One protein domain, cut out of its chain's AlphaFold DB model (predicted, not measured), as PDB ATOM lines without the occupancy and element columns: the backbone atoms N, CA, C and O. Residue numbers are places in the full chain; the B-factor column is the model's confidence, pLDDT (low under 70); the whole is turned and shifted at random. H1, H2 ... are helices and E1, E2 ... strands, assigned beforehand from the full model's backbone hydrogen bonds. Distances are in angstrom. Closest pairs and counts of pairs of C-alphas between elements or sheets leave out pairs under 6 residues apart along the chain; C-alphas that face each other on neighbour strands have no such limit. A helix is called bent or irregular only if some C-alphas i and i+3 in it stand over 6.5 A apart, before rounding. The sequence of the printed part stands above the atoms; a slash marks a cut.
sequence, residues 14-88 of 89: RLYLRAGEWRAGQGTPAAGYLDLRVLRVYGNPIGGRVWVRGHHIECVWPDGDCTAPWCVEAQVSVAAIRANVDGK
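AT A GLANCE: This is residues 14 to 88 of the 89 residues of an uncharacterized protein of Micromonospora krabiensis (UniProt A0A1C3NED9). One small, strongly twisted sheet of five strands is folded back on itself, with E1 and E3 facing E5 and E2 and E4 as the hinge between them, while a short helix, H1, follows E5 with no residue between them, turns off in another direction and packs slantwise over the edge strand E1. A long loop, residues 57 to 70, joins E4 to E5 beyond the end of the sheet, and the domain's greatest length is from this loop at Pro 62 to the turn at Gly 47, between E3 and E4. The printed part has 75 residues with five named strands and one named helix, in the order E1 E2 E3 E4 E5 H1; the sheet's order is E1 - E3 - E4 - E5 - E2, all antiparallel, and the class is mixed, helices and strands. The whole is compact, with a radius of gyration of the C-alphas of 11.7 A, and rounded, spanning 32 by 28 by 24 A.

HOW THE PARTS SIT: The sheet is made of E1, residues 14 to 17, E3, residues 34 to 41, E4, residues 49 to 56, E5, residues 71 to 77, and E2, residues 22 to 24, side by side in that order, with E1 and E2 as its edge strands. It is a folded sheet, one sheet bent back on itself into two leaves: E1 and E3 face E5 and E2, with 13 pairs of C-alphas within 11 A. E3 bends by 81 degrees at residue 38, and E4 bends by 62 degrees at residue 53. E3, E4 and E5 form a meander, each strand the antiparallel neighbour of the one before, and E3 and E4 as well as E4 and E5 are hairpins. E2, E3, E4 and E5 form a Greek key, four strands in a row in which E2 is also the antiparallel neighbour of E5. Between E4 and E5, N 52 and O 74 are 2.8 A apart and N 76 and O 50 are 2.8 A apart, both within hydrogen-bond range. Between E3 and E4, N 37 and O 55 are within range at 2.8 A. Between E1 and E3, N 15 and O 36 are within range at 2.8 A, and between E5 and E2, N 75 and O 23 at 2.9 A. E1 and E2 meet only through their link. H1, residues 78 to 86, is on the sheet at a height over the sheet of 7.7 A. It lies over E1, and only just not over E2, on which 2 of its C-alphas fall. On the local plane its line and that of E1 stand at 46 degrees, slantwise to the strands. The closest C-alphas of H1 and E1 are those of Asn 84 and Leu 15, 6.0 A apart. In H1 every O i to N i+4 pair is within hydrogen-bond range.

IN THESE COORDINATES: E4 is 19.2 A from first to last C-alpha, E5 18.7 A and E3 15.5 A; E1 is 9.6 A, E2 7.1 A and H1 12.1 A. E1 begins at C-alpha 14, (39.426, 42.104, 16.258). E5 ends at C-alpha 77, (39.285, 48.836, 3.337), and H1 ends at C-alpha 86, (36.436, 35.246, 6.791).

THE WHOLE: The two C-alphas farthest apart are those of Gly 47 and Pro 62, 33.4 A. The printed part has no cut. The link from E4 to E5, 14 residues, is long; those from E1 to E2 and from E5 to H1 are tight. The mean pLDDT of the printed part is 84.7, and it is under 70 at residues 62 to 70 and 87 to 88.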
ATOM      1  N   ARG A  14      38.068  41.594  16.468       92.06
ATOM      2  CA  ARG A  14      39.426  42.104  16.258       92.06
ATOM      3  C   ARG A  14      39.677  42.294  14.764       92.06
ATOM      4  O   ARG A  14      39.424  41.388  13.978       92.06
ATOM      5  N   LEU A  15      40.189  43.459  14.382       92.94
ATOM      6  CA  LEU A  15      40.694  43.729  13.042       92.94
ATOM      7  C   LEU A  15      42.193  43.988  13.125       92.94
ATOM      8  O   LEU A  15      42.620  44.943  13.772       92.94
ATOM      9  N   TYR A  16      42.967  43.170  12.417       94.38
ATOM     10  CA  TYR A  16      44.379  43.406  12.169       94.38
ATOM     11  C   TYR A  16      44.554  43.946  10.748       94.38
ATOM     12  O   TYR A  16      44.317  43.252   9.756       94.38
ATOM     13  N   LEU A  17      44.929  45.218  10.653       94.62
ATOM     14  CA  LEU A  17      44.976  45.989   9.417       94.62
ATOM     15  C   LEU A  17      46.422  46.317   9.072       94.62
ATOM     16  O   LEU A  17      47.170  46.849   9.891       94.62
ATOM     17  N   ARG A  18      46.818  46.025   7.840       94.81
ATOM     18  CA  ARG A  18      48.161  46.285   7.322       94.81
ATOM     19  C   ARG A  18      48.310  47.722   6.832       94.81
ATOM     20  O   ARG A  18      47.334  48.454   6.646       94.81
ATOM     21  N   ALA A  19      49.555  48.099   6.556       93.94
ATOM     22  CA  ALA A  19      49.863  49.329   5.842       93.94
ATOM     23  C   ALA A  19      49.036  49.426   4.547       93.94
ATOM     24  O   ALA A  19      48.901  48.456   3.801       93.94
ATOM     25  N   GLY A  20      48.445  50.591   4.290       93.25
ATOM     26  CA  GLY A  20      47.569  50.818   3.138       93.25
ATOM     27  C   GLY A  20      46.109  50.379   3.323       93.25
ATOM     28  O   GLY A  20      45.227  50.898   2.628       93.25
ATOM     29  N   GLU A  21      45.797  49.496   4.274       94.50
ATOM     30  CA  GLU A  21      44.431  48.997   4.492       94.50
ATOM     31  C   GLU A  21      43.569  49.962   5.307       94.50
ATOM     32  O   GLU A  21      42.342  49.926   5.211       94.50
ATOM     33  N   TRP A  22      44.189  50.908   6.013       94.12
ATOM     34  CA  TRP A  22      43.507  51.901   6.837       94.12
ATOM     35  C   TRP A  22      44.106  53.305   6.683       94.12
ATOM     36  O   TRP A  22      45.179  53.484   6.102       94.12
ATOM     37  N   ARG A  23      43.386  54.318   7.167       92.00
ATOM     38  CA  ARG A  23      43.854  55.704   7.325       92.00
ATOM     39  C   ARG A  23      43.147  56.358   8.508       92.00
ATOM     40  O   ARG A  23      41.965  56.084   8.729       92.00
ATOM     41  N   ALA A  24      43.839  57.243   9.215       84.88
ATOM     42  CA  ALA A  24      43.211  58.139  10.178       84.88
ATOM     43  C   ALA A  24      42.536  59.299   9.431       84.88
ATOM     44  O   ALA A  24      43.121  59.881   8.511       84.88
ATOM     45  N   GLY A  25      41.311  59.656   9.810       78.75
ATOM     46  CA  GLY A  25      40.647  60.801   9.190       78.75
ATOM     47  C   GLY A  25      40.368  60.606   7.687       78.75
ATOM     48  O   GLY A  25      40.113  59.502   7.204       78.75
ATOM     49  N   GLN A  26      40.458  61.699   6.923       74.94
ATOM     50  CA  GLN A  26      40.409  61.706   5.451       74.94
ATOM     51  C   GLN A  26      41.805  61.697   4.792       74.94
ATOM     52  O   GLN A  26      41.928  61.979   3.603       74.94
ATOM     53  N   GLY A  27      42.859  61.382   5.553       77.44
ATOM     54  CA  GLY A  27      44.252  61.524   5.126       77.44
ATOM     55  C   GLY A  27      44.746  60.478   4.121       77.44
ATOM     56  O   GLY A  27      43.980  59.758   3.476       77.44
ATOM     57  N   THR A  28      46.065  60.380   3.982       84.00
ATOM     58  CA  THR A  28      46.714  59.309   3.217       84.00
ATOM     59  C   THR A  28      46.576  57.963   3.937       84.00
ATOM     60  O   THR A  28      46.444  57.926   5.163       84.00
ATOM     61  N   PRO A  29      46.589  56.833   3.203       88.31
ATOM     62  CA  PRO A  29      46.714  55.514   3.813       88.31
ATOM     63  C   PRO A  29      47.914  55.449   4.759       88.31
ATOM     64  O   PRO A  29      48.995  55.940   4.435       88.31
ATOM     65  N   ALA A  30      47.708  54.854   5.931       88.94
ATOM     66  CA  ALA A  30      48.747  54.740   6.936       88.94
ATOM     67  C   ALA A  30      49.856  53.786   6.472       88.94
ATOM     68  O   ALA A  30      49.592  52.763   5.836       88.94
ATOM     69  N   ALA A  31      51.097  54.112   6.835       89.75
ATOM     70  CA  ALA A  31      52.267  53.279   6.554       89.75
ATOM     71  C   ALA A  31      52.455  52.133   7.567       89.75
ATOM     72  O   ALA A  31      53.269  51.245   7.337       89.75
ATOM     73  N   GLY A  32      51.729  52.163   8.689       89.50
ATOM     74  CA  GLY A  32      51.834  51.188   9.773       89.50
ATOM     75  C   GLY A  32      50.662  50.210   9.839       89.50
ATOM     76  O   GLY A  32      49.676  50.330   9.110       89.50
ATOM     77  N   TYR A  33      50.774  49.256  10.759       92.75
ATOM     78  CA  TYR A  33      49.691  48.345  11.116       92.75
ATOM     79  C   TYR A  33      48.737  49.005  12.119       92.75
ATOM     80  O   TYR A  33      49.140  49.892  12.871       92.75
ATOM     81  N   LEU A  34      47.486  48.557  12.136       91.50
ATOM     82  CA  LEU A  34      46.499  48.922  13.145       91.50
ATOM     83  C   LEU A  34      45.799  47.664  13.636       91.50
ATOM     84  O   LEU A  34      45.228  46.919  12.848       91.50
ATOM     85  N   ASP A  35      45.849  47.458  14.943       92.94
ATOM     86  CA  ASP A  35      45.172  46.366  15.626       92.94
ATOM     87  C   ASP A  35      44.121  46.954  16.558       92.94
ATOM     88  O   ASP A  35      44.446  47.716  17.479       92.94
ATOM     89  N   LEU A  36      42.857  46.655  16.270       90.81
ATOM     90  CA  LEU A  36      41.738  47.221  17.003       90.81
ATOM     91  C   LEU A  36      40.648  46.201  17.289       90.81
ATOM     92  O   LEU A  36      40.454  45.235  16.554       90.81
ATOM     93  N   ARG A  37      39.884  46.480  18.338       91.50
ATOM     94  CA  ARG A  37      38.599  45.856  18.627       91.50
ATOM     95  C   ARG A  37      37.483  46.764  18.116       91.50
ATOM     96  O   ARG A  37      37.424  47.935  18.484       91.50
ATOM     97  N   VAL A  38      36.625  46.240  17.246       91.31
ATOM     98  CA  VAL A  38      35.531  46.985  16.610       91.31
ATOM     99  C   VAL A  38      34.469  47.338  17.640       91.31
ATOM    100  O   VAL A  38      34.022  46.475  18.387       91.31
ATOM    101  N   LEU A  39      34.036  48.594  17.619       88.69
ATOM    102  CA  LEU A  39      32.819  49.058  18.283       88.69
ATOM    103  C   LEU A  39      31.693  49.271  17.280       88.69
ATOM    104  O   LEU A  39      30.543  48.933  17.528       88.69
ATOM    105  N   ARG A  40      32.020  49.867  16.129       89.00
ATOM    106  CA  ARG A  40      31.023  50.193  15.114       89.00
ATOM    107  C   ARG A  40      31.630  50.252  13.729       89.00
ATOM    108  O   ARG A  40      32.672  50.871  13.534       89.00
ATOM    109  N   VAL A  41      30.916  49.700  12.756       90.69
ATOM    110  CA  VAL A  41      31.181  49.912  11.332       90.69
ATOM    111  C   VAL A  41      30.057  50.758  10.752       90.69
ATOM    112  O   VAL A  41      28.879  50.451  10.926       90.69
ATOM    113  N   TYR A  42      30.407  51.845  10.073       88.50
ATOM    114  CA  TYR A  42      29.424  52.725   9.451       88.50
ATOM    115  C   TYR A  42      29.141  52.232   8.023       88.50
ATOM    116  O   TYR A  42      30.030  52.199   7.172       88.50
ATOM    117  N   GLY A  43      27.894  51.825   7.770       75.06
ATOM    118  CA  GLY A  43      27.498  50.974   6.636       75.06
ATOM    119  C   GLY A  43      27.548  51.577   5.226       75.06
ATOM    120  O   GLY A  43      27.172  50.887   4.284       75.06
ATOM    121  N   ASN A  44      28.016  52.816   5.046       80.81
ATOM    122  CA  ASN A  44      28.096  53.459   3.730       80.81
ATOM    123  C   ASN A  44      29.550  53.518   3.236       80.81
ATOM    124  O   ASN A  44      30.280  54.445   3.600       80.81
ATOM    125  N   PRO A  45      29.992  52.549   2.410       81.06
ATOM    126  CA  PRO A  45      31.340  52.547   1.874       81.06
ATOM    127  C   PRO A  45      31.516  53.649   0.825       81.06
ATOM    128  O   PRO A  45      30.728  53.763  -0.112       81.06
ATOM    129  N   ILE A  46      32.603  54.411   0.927       81.12
ATOM    130  CA  ILE A  46      33.016  55.419  -0.058       81.12
ATOM    131  C   ILE A  46      34.364  54.975  -0.630       81.12
ATOM    132  O   ILE A  46      35.331  54.784   0.105       81.12
ATOM    133  N   GLY A  47      34.434  54.745  -1.946       84.75
ATOM    134  CA  GLY A  47      35.675  54.303  -2.602       84.75
ATOM    135  C   GLY A  47      36.216  52.962  -2.079       84.75
ATOM    136  O   GLY A  47      37.428  52.785  -1.977       84.75
ATOM    137  N   GLY A  48      35.328  52.039  -1.688       88.88
ATOM    138  CA  GLY A  48      35.703  50.727  -1.142       88.88
ATOM    139  C   GLY A  48      36.203  50.753   0.308       88.88
ATOM    140  O   GLY A  48      36.743  49.753   0.783       88.88
ATOM    141  N   ARG A  49      36.033  51.876   1.016       90.75
ATOM    142  CA  ARG A  49      36.395  52.037   2.426       90.75
ATOM    143  C   ARG A  49      35.192  52.422   3.266       90.75
ATOM    144  O   ARG A  49      34.297  53.095   2.773       90.75
ATOM    145  N   VAL A  50      35.203  52.031   4.530       92.44
ATOM    146  CA  VAL A  50      34.170  52.365   5.518       92.44
ATOM    147  C   VAL A  50      34.803  52.971   6.745       92.44
ATOM    148  O   VAL A  50      35.938  52.645   7.086       92.44
ATOM    149  N   TRP A  51      34.056  53.823   7.431       92.12
ATOM    150  CA  TRP A  51      34.456  54.249   8.759       92.12
ATOM    151  C   TRP A  51      34.268  53.104   9.748       92.12
ATOM    152  O   TRP A  51      33.241  52.422   9.745       92.12
ATOM    153  N   VAL A  52      35.266  52.921  10.600       92.12
ATOM    154  CA  VAL A  52      35.246  51.991  11.720       92.12
ATOM    155  C   VAL A  52      35.642  52.766  12.964       92.12
ATOM    156  O   VAL A  52      36.686  53.420  12.980       92.12
ATOM    157  N   ARG A  53      34.802  52.683  13.995       90.38
ATOM    158  CA  ARG A  53      35.139  53.086  15.356       90.38
ATOM    159  C   ARG A  53      35.542  51.847  16.141       90.38
ATOM    160  O   ARG A  53      34.869  50.817  16.057       90.38
ATOM    161  N   GLY A  54      36.622  51.944  16.900       90.12
ATOM    162  CA  GLY A  54      37.132  50.847  17.710       90.12
ATOM    163  C   GLY A  54      38.087  51.313  18.796       90.12
ATOM    164  O   GLY A  54      38.384  52.502  18.909       90.12
ATOM    165  N   HIS A  55      38.590  50.361  19.570       88.50
ATOM    166  CA  HIS A  55      39.677  50.586  20.515       88.50
ATOM    167  C   HIS A  55      40.955  49.930  20.025       88.50
ATOM    168  O   HIS A  55      40.894  48.825  19.490       88.50
ATOM    169  N   HIS A  56      42.107  50.543  20.281       87.81
ATOM    170  CA  HIS A  56      43.370  49.806  20.221       87.81
ATOM    171  C   HIS A  56      43.298  48.549  21.097       87.81
ATOM    172  O   HIS A  56      42.673  48.566  22.157       87.81
ATOM    173  N   ILE A  57      43.951  47.462  20.673       85.12
ATOM    174  CA  ILE A  57      43.900  46.183  21.403       85.12
ATOM    175  C   ILE A  57      44.473  46.266  22.831       85.12
ATOM    176  O   ILE A  57      44.117  45.463  23.687       85.12
ATOM    177  N   GLU A  58      45.316  47.265  23.099       80.38
ATOM    178  CA  GLU A  58      45.888  47.574  24.417       80.38
ATOM    179  C   GLU A  58      44.883  48.244  25.374       80.38
ATOM    180  O   GLU A  58      45.154  48.387  26.566       80.38
ATOM    181  N   CYS A  59      43.710  48.654  24.878       78.88
ATOM    182  CA  CYS A  59      42.662  49.242  25.700       78.88
ATOM    183  C   CYS A  59      42.060  48.187  26.638       78.88
ATOM    184  O   CYS A  59      41.382  47.257  26.201       78.88
ATOM    185  N   VAL A  60      42.271  48.369  27.942       74.81
ATOM    186  CA  VAL A  60      41.712  47.514  29.005       74.81
ATOM    187  C   VAL A  60      40.361  48.009  29.534       74.81
ATOM    188  O   VAL A  60      39.866  47.488  30.532       74.81
ATOM    189  N   TRP A  61      39.776  49.036  28.912       71.56
ATOM    190  CA  TRP A  61      38.507  49.603  29.366       71.56
ATOM    191  C   TRP A  61      37.365  48.590  29.163       71.56
ATOM    192  O   TRP A  61      37.315  47.955  28.107       71.56
ATOM    193  N   PRO A  62      36.470  48.410  30.152       64.44
ATOM    194  CA  PRO A  62      35.455  47.357  30.104       64.44
ATOM    195  C   PRO A  62      34.350  47.624  29.073       64.44
ATOM    196  O   PRO A  62      33.831  46.672  28.493       64.44
ATOM    197  N   ASP A  63      34.043  48.898  28.810       64.88
ATOM    198  CA  ASP A  63      32.903  49.315  27.990       64.88
ATOM    199  C   ASP A  63      33.336  50.095  26.738       64.88
ATOM    200  O   ASP A  63      34.380  50.754  26.724       64.88
ATOM    201  N   GLY A  64      32.487  50.084  25.704       60.47
ATOM    202  CA  GLY A  64      32.719  50.774  24.426       60.47
ATOM    203  C   GLY A  64      32.708  52.310  24.484       60.47
ATOM    204  O   GLY A  64      33.126  52.970  23.529       60.47
ATOM    205  N   ASP A  65      32.270  52.899  25.601       64.19
ATOM    206  CA  ASP A  65      32.292  54.351  25.837       64.19
ATOM    207  C   ASP A  65      33.584  54.790  26.545       64.19
ATOM    208  O   ASP A  65      33.596  55.442  27.590       64.19
ATOM    209  N   CYS A  66      34.719  54.366  25.991       68.44
ATOM    210  CA  CYS A  66      36.019  54.781  26.495       68.44
ATOM    211  C   CYS A  66      36.253  56.263  26.149       68.44
ATOM    212  O   CYS A  66      36.367  56.633  24.980       68.44
ATOM    213  N   THR A  67      36.368  57.120  27.161       65.44
ATOM    214  CA  THR A  67      36.669  58.560  27.005       65.44
ATOM    215  C   THR A  67      38.168  58.853  26.852       65.44
ATOM    216  O   THR A  67      38.581  60.007  26.746       65.44
ATOM    217  N   ALA A  68      38.997  57.809  26.836       63.06
ATOM    218  CA  ALA A  68      40.452  57.876  26.774       63.06
ATOM    219  C   ALA A  68      40.973  57.914  25.313       63.06
ATOM    220  O   ALA A  68      40.243  57.541  24.389       63.06
ATOM    221  N   PRO A  69      42.251  58.285  25.068       63.62
ATOM    222  CA  PRO A  69      42.842  58.375  23.718       63.62
ATOM    223  C   PRO A  69      42.940  57.038  22.959       63.62
ATOM    224  O   PRO A  69      43.446  56.996  21.843       63.62
ATOM    225  N   TRP A  70      42.469  55.943  23.554       66.88
ATOM    226  CA  TRP A  70      42.482  54.598  22.983       66.88
ATOM    227  C   TRP A  70      41.349  54.349  21.981       66.88
ATOM    228  O   TRP A  70      41.366  53.331  21.288       66.88
ATOM    229  N   CYS A  71      40.369  55.256  21.904       79.31
ATOM    230  CA  CYS A  71      39.352  55.281  20.857       79.31
ATOM    231  C   CYS A  71      39.941  55.749  19.525       79.31
ATOM    232  O   CYS A  71      40.523  56.826  19.433       79.31
ATOM    233  N   VAL A  72      39.714  54.962  18.476       85.25
ATOM    234  CA  VAL A  72      40.163  55.253  17.114       85.25
ATOM    235  C   VAL A  72      38.966  55.294  16.181       85.25
ATOM    236  O   VAL A  72      38.114  54.404  16.205       85.25
ATOM    237  N   GLU A  73      38.949  56.297  15.308       89.06
ATOM    238  CA  GLU A  73      38.106  56.322  14.119       89.06
ATOM    239  C   GLU A  73      38.990  56.309  12.869       89.06
ATOM    240  O   GLU A  73      39.800  57.211  12.637       89.06
ATOM    241  N   ALA A  74      38.844  55.264  12.058       91.44
ATOM    242  CA  ALA A  74      39.653  55.056  10.864       91.44
ATOM    243  C   ALA A  74      38.784  54.681   9.665       91.44
ATOM    244  O   ALA A  74      37.763  54.008   9.801       91.44
ATOM    245  N   GLN A  75      39.223  55.067   8.467       93.56
ATOM    246  CA  GLN A  75      38.656  54.519   7.239       93.56
ATOM    247  C   GLN A  75      39.399  53.249   6.848       93.56
ATOM    248  O   GLN A  75      40.581  53.292   6.492       93.56
ATOM    249  N   VAL A  76      38.687  52.134   6.843       93.75
ATOM    250  CA  VAL A  76      39.228  50.795   6.622       93.75
ATOM    251  C   VAL A  76      38.740  50.246   5.287       93.75
ATOM    252  O   VAL A  76      37.592  50.446   4.898       93.75
ATOM    253  N   SER A  77      39.623  49.565   4.559       93.12
ATOM    254  CA  SER A  77      39.285  48.836   3.337       93.12
ATOM    255  C   SER A  77      38.247  47.749   3.617       93.12
ATOM    256  O   SER A  77      38.468  46.881   4.459       93.12
ATOM    257  N   VAL A  78      37.147  47.733   2.858       92.06
ATOM    258  CA  VAL A  78      36.124  46.676   2.964       92.06
ATOM    259  C   VAL A  78      36.724  45.299   2.658       92.06
ATOM    260  O   VAL A  78      36.339  44.312   3.279       92.06
ATOM    261  N   ALA A  79      37.702  45.224   1.750       92.12
ATOM    262  CA  ALA A  79      38.405  43.978   1.452       92.12
ATOM    263  C   ALA A  79      39.218  43.469   2.655       92.12
ATOM    264  O   ALA A  79      39.215  42.271   2.924       92.12
ATOM    265  N   ALA A  80      39.855  44.372   3.409       93.50
ATOM    266  CA  ALA A  80      40.603  44.009   4.614       93.50
ATOM    267  C   ALA A  80      39.668  43.548   5.742       93.50
ATOM    268  O   ALA A  80      39.973  42.578   6.434       93.50
ATOM    269  N   ILE A  81      38.501  44.190   5.888       92.81
ATOM    270  CA  ILE A  81      37.468  43.744   6.833       92.81
ATOM    271  C   ILE A  81      37.030  42.318   6.498       92.81
ATOM    272  O   ILE A  81      37.041  41.465   7.378       92.81
ATOM    273  N   ARG A  82      36.704  42.030   5.231       90.88
ATOM    274  CA  ARG A  82      36.327  40.670   4.810       90.88
ATOM    275  C   ARG A  82      37.427  39.658   5.096       90.88
ATOM    276  O   ARG A  82      37.150  38.642   5.710       90.88
ATOM    277  N   ALA A  83      38.676  39.977   4.759       91.38
ATOM    278  CA  ALA A  83      39.804  39.092   5.039       91.38
ATOM    279  C   ALA A  83      39.949  38.759   6.537       91.38
ATOM    280  O   ALA A  83      40.277  37.626   6.879       91.38
ATOM    281  N   ASN A  84      39.676  39.716   7.432       91.50
ATOM    282  CA  ASN A  84      39.700  39.490   8.879       91.50
ATOM    283  C   ASN A  84      38.490  38.673   9.373       91.50
ATOM    284  O   ASN A  84      38.647  37.814  10.235       91.50
ATOM    285  N   VAL A  85      37.296  38.921   8.826       88.25
ATOM    286  CA  VAL A  85      36.061  38.218   9.215       88.25
ATOM    287  C   VAL A  85      36.049  36.773   8.706       88.25
ATOM    288  O   VAL A  85      35.745  35.857   9.469       88.25
ATOM    289  N   ASP A  86      36.410  36.563   7.441       83.31
ATOM    290  CA  ASP A  86      36.436  35.246   6.791       83.31
ATOM    291  C   ASP A  86      37.613  34.398   7.289       83.31
ATOM    292  O   ASP A  86      37.533  33.174   7.362       83.31
ATOM    293  N   GLY A  87      38.716  35.063   7.636       67.19
ATOM    294  CA  GLY A  87      39.958  34.433   8.052       67.19
ATOM    295  C   GLY A  87      40.089  34.163   9.546       67.19
ATOM    296  O   GLY A  87      41.208  33.819   9.915       67.19
ATOM    297  N   LYS A  88      39.027  34.357  10.362       56.41
ATOM    298  CA  LYS A  88      38.990  34.245  11.845       56.41
ATOM    299  C   LYS A  88      40.318  33.749  12.446       56.41
ATOM    300  O   LYS A  88      40.494  32.546  12.636       56.41
TER     301      LYS A  88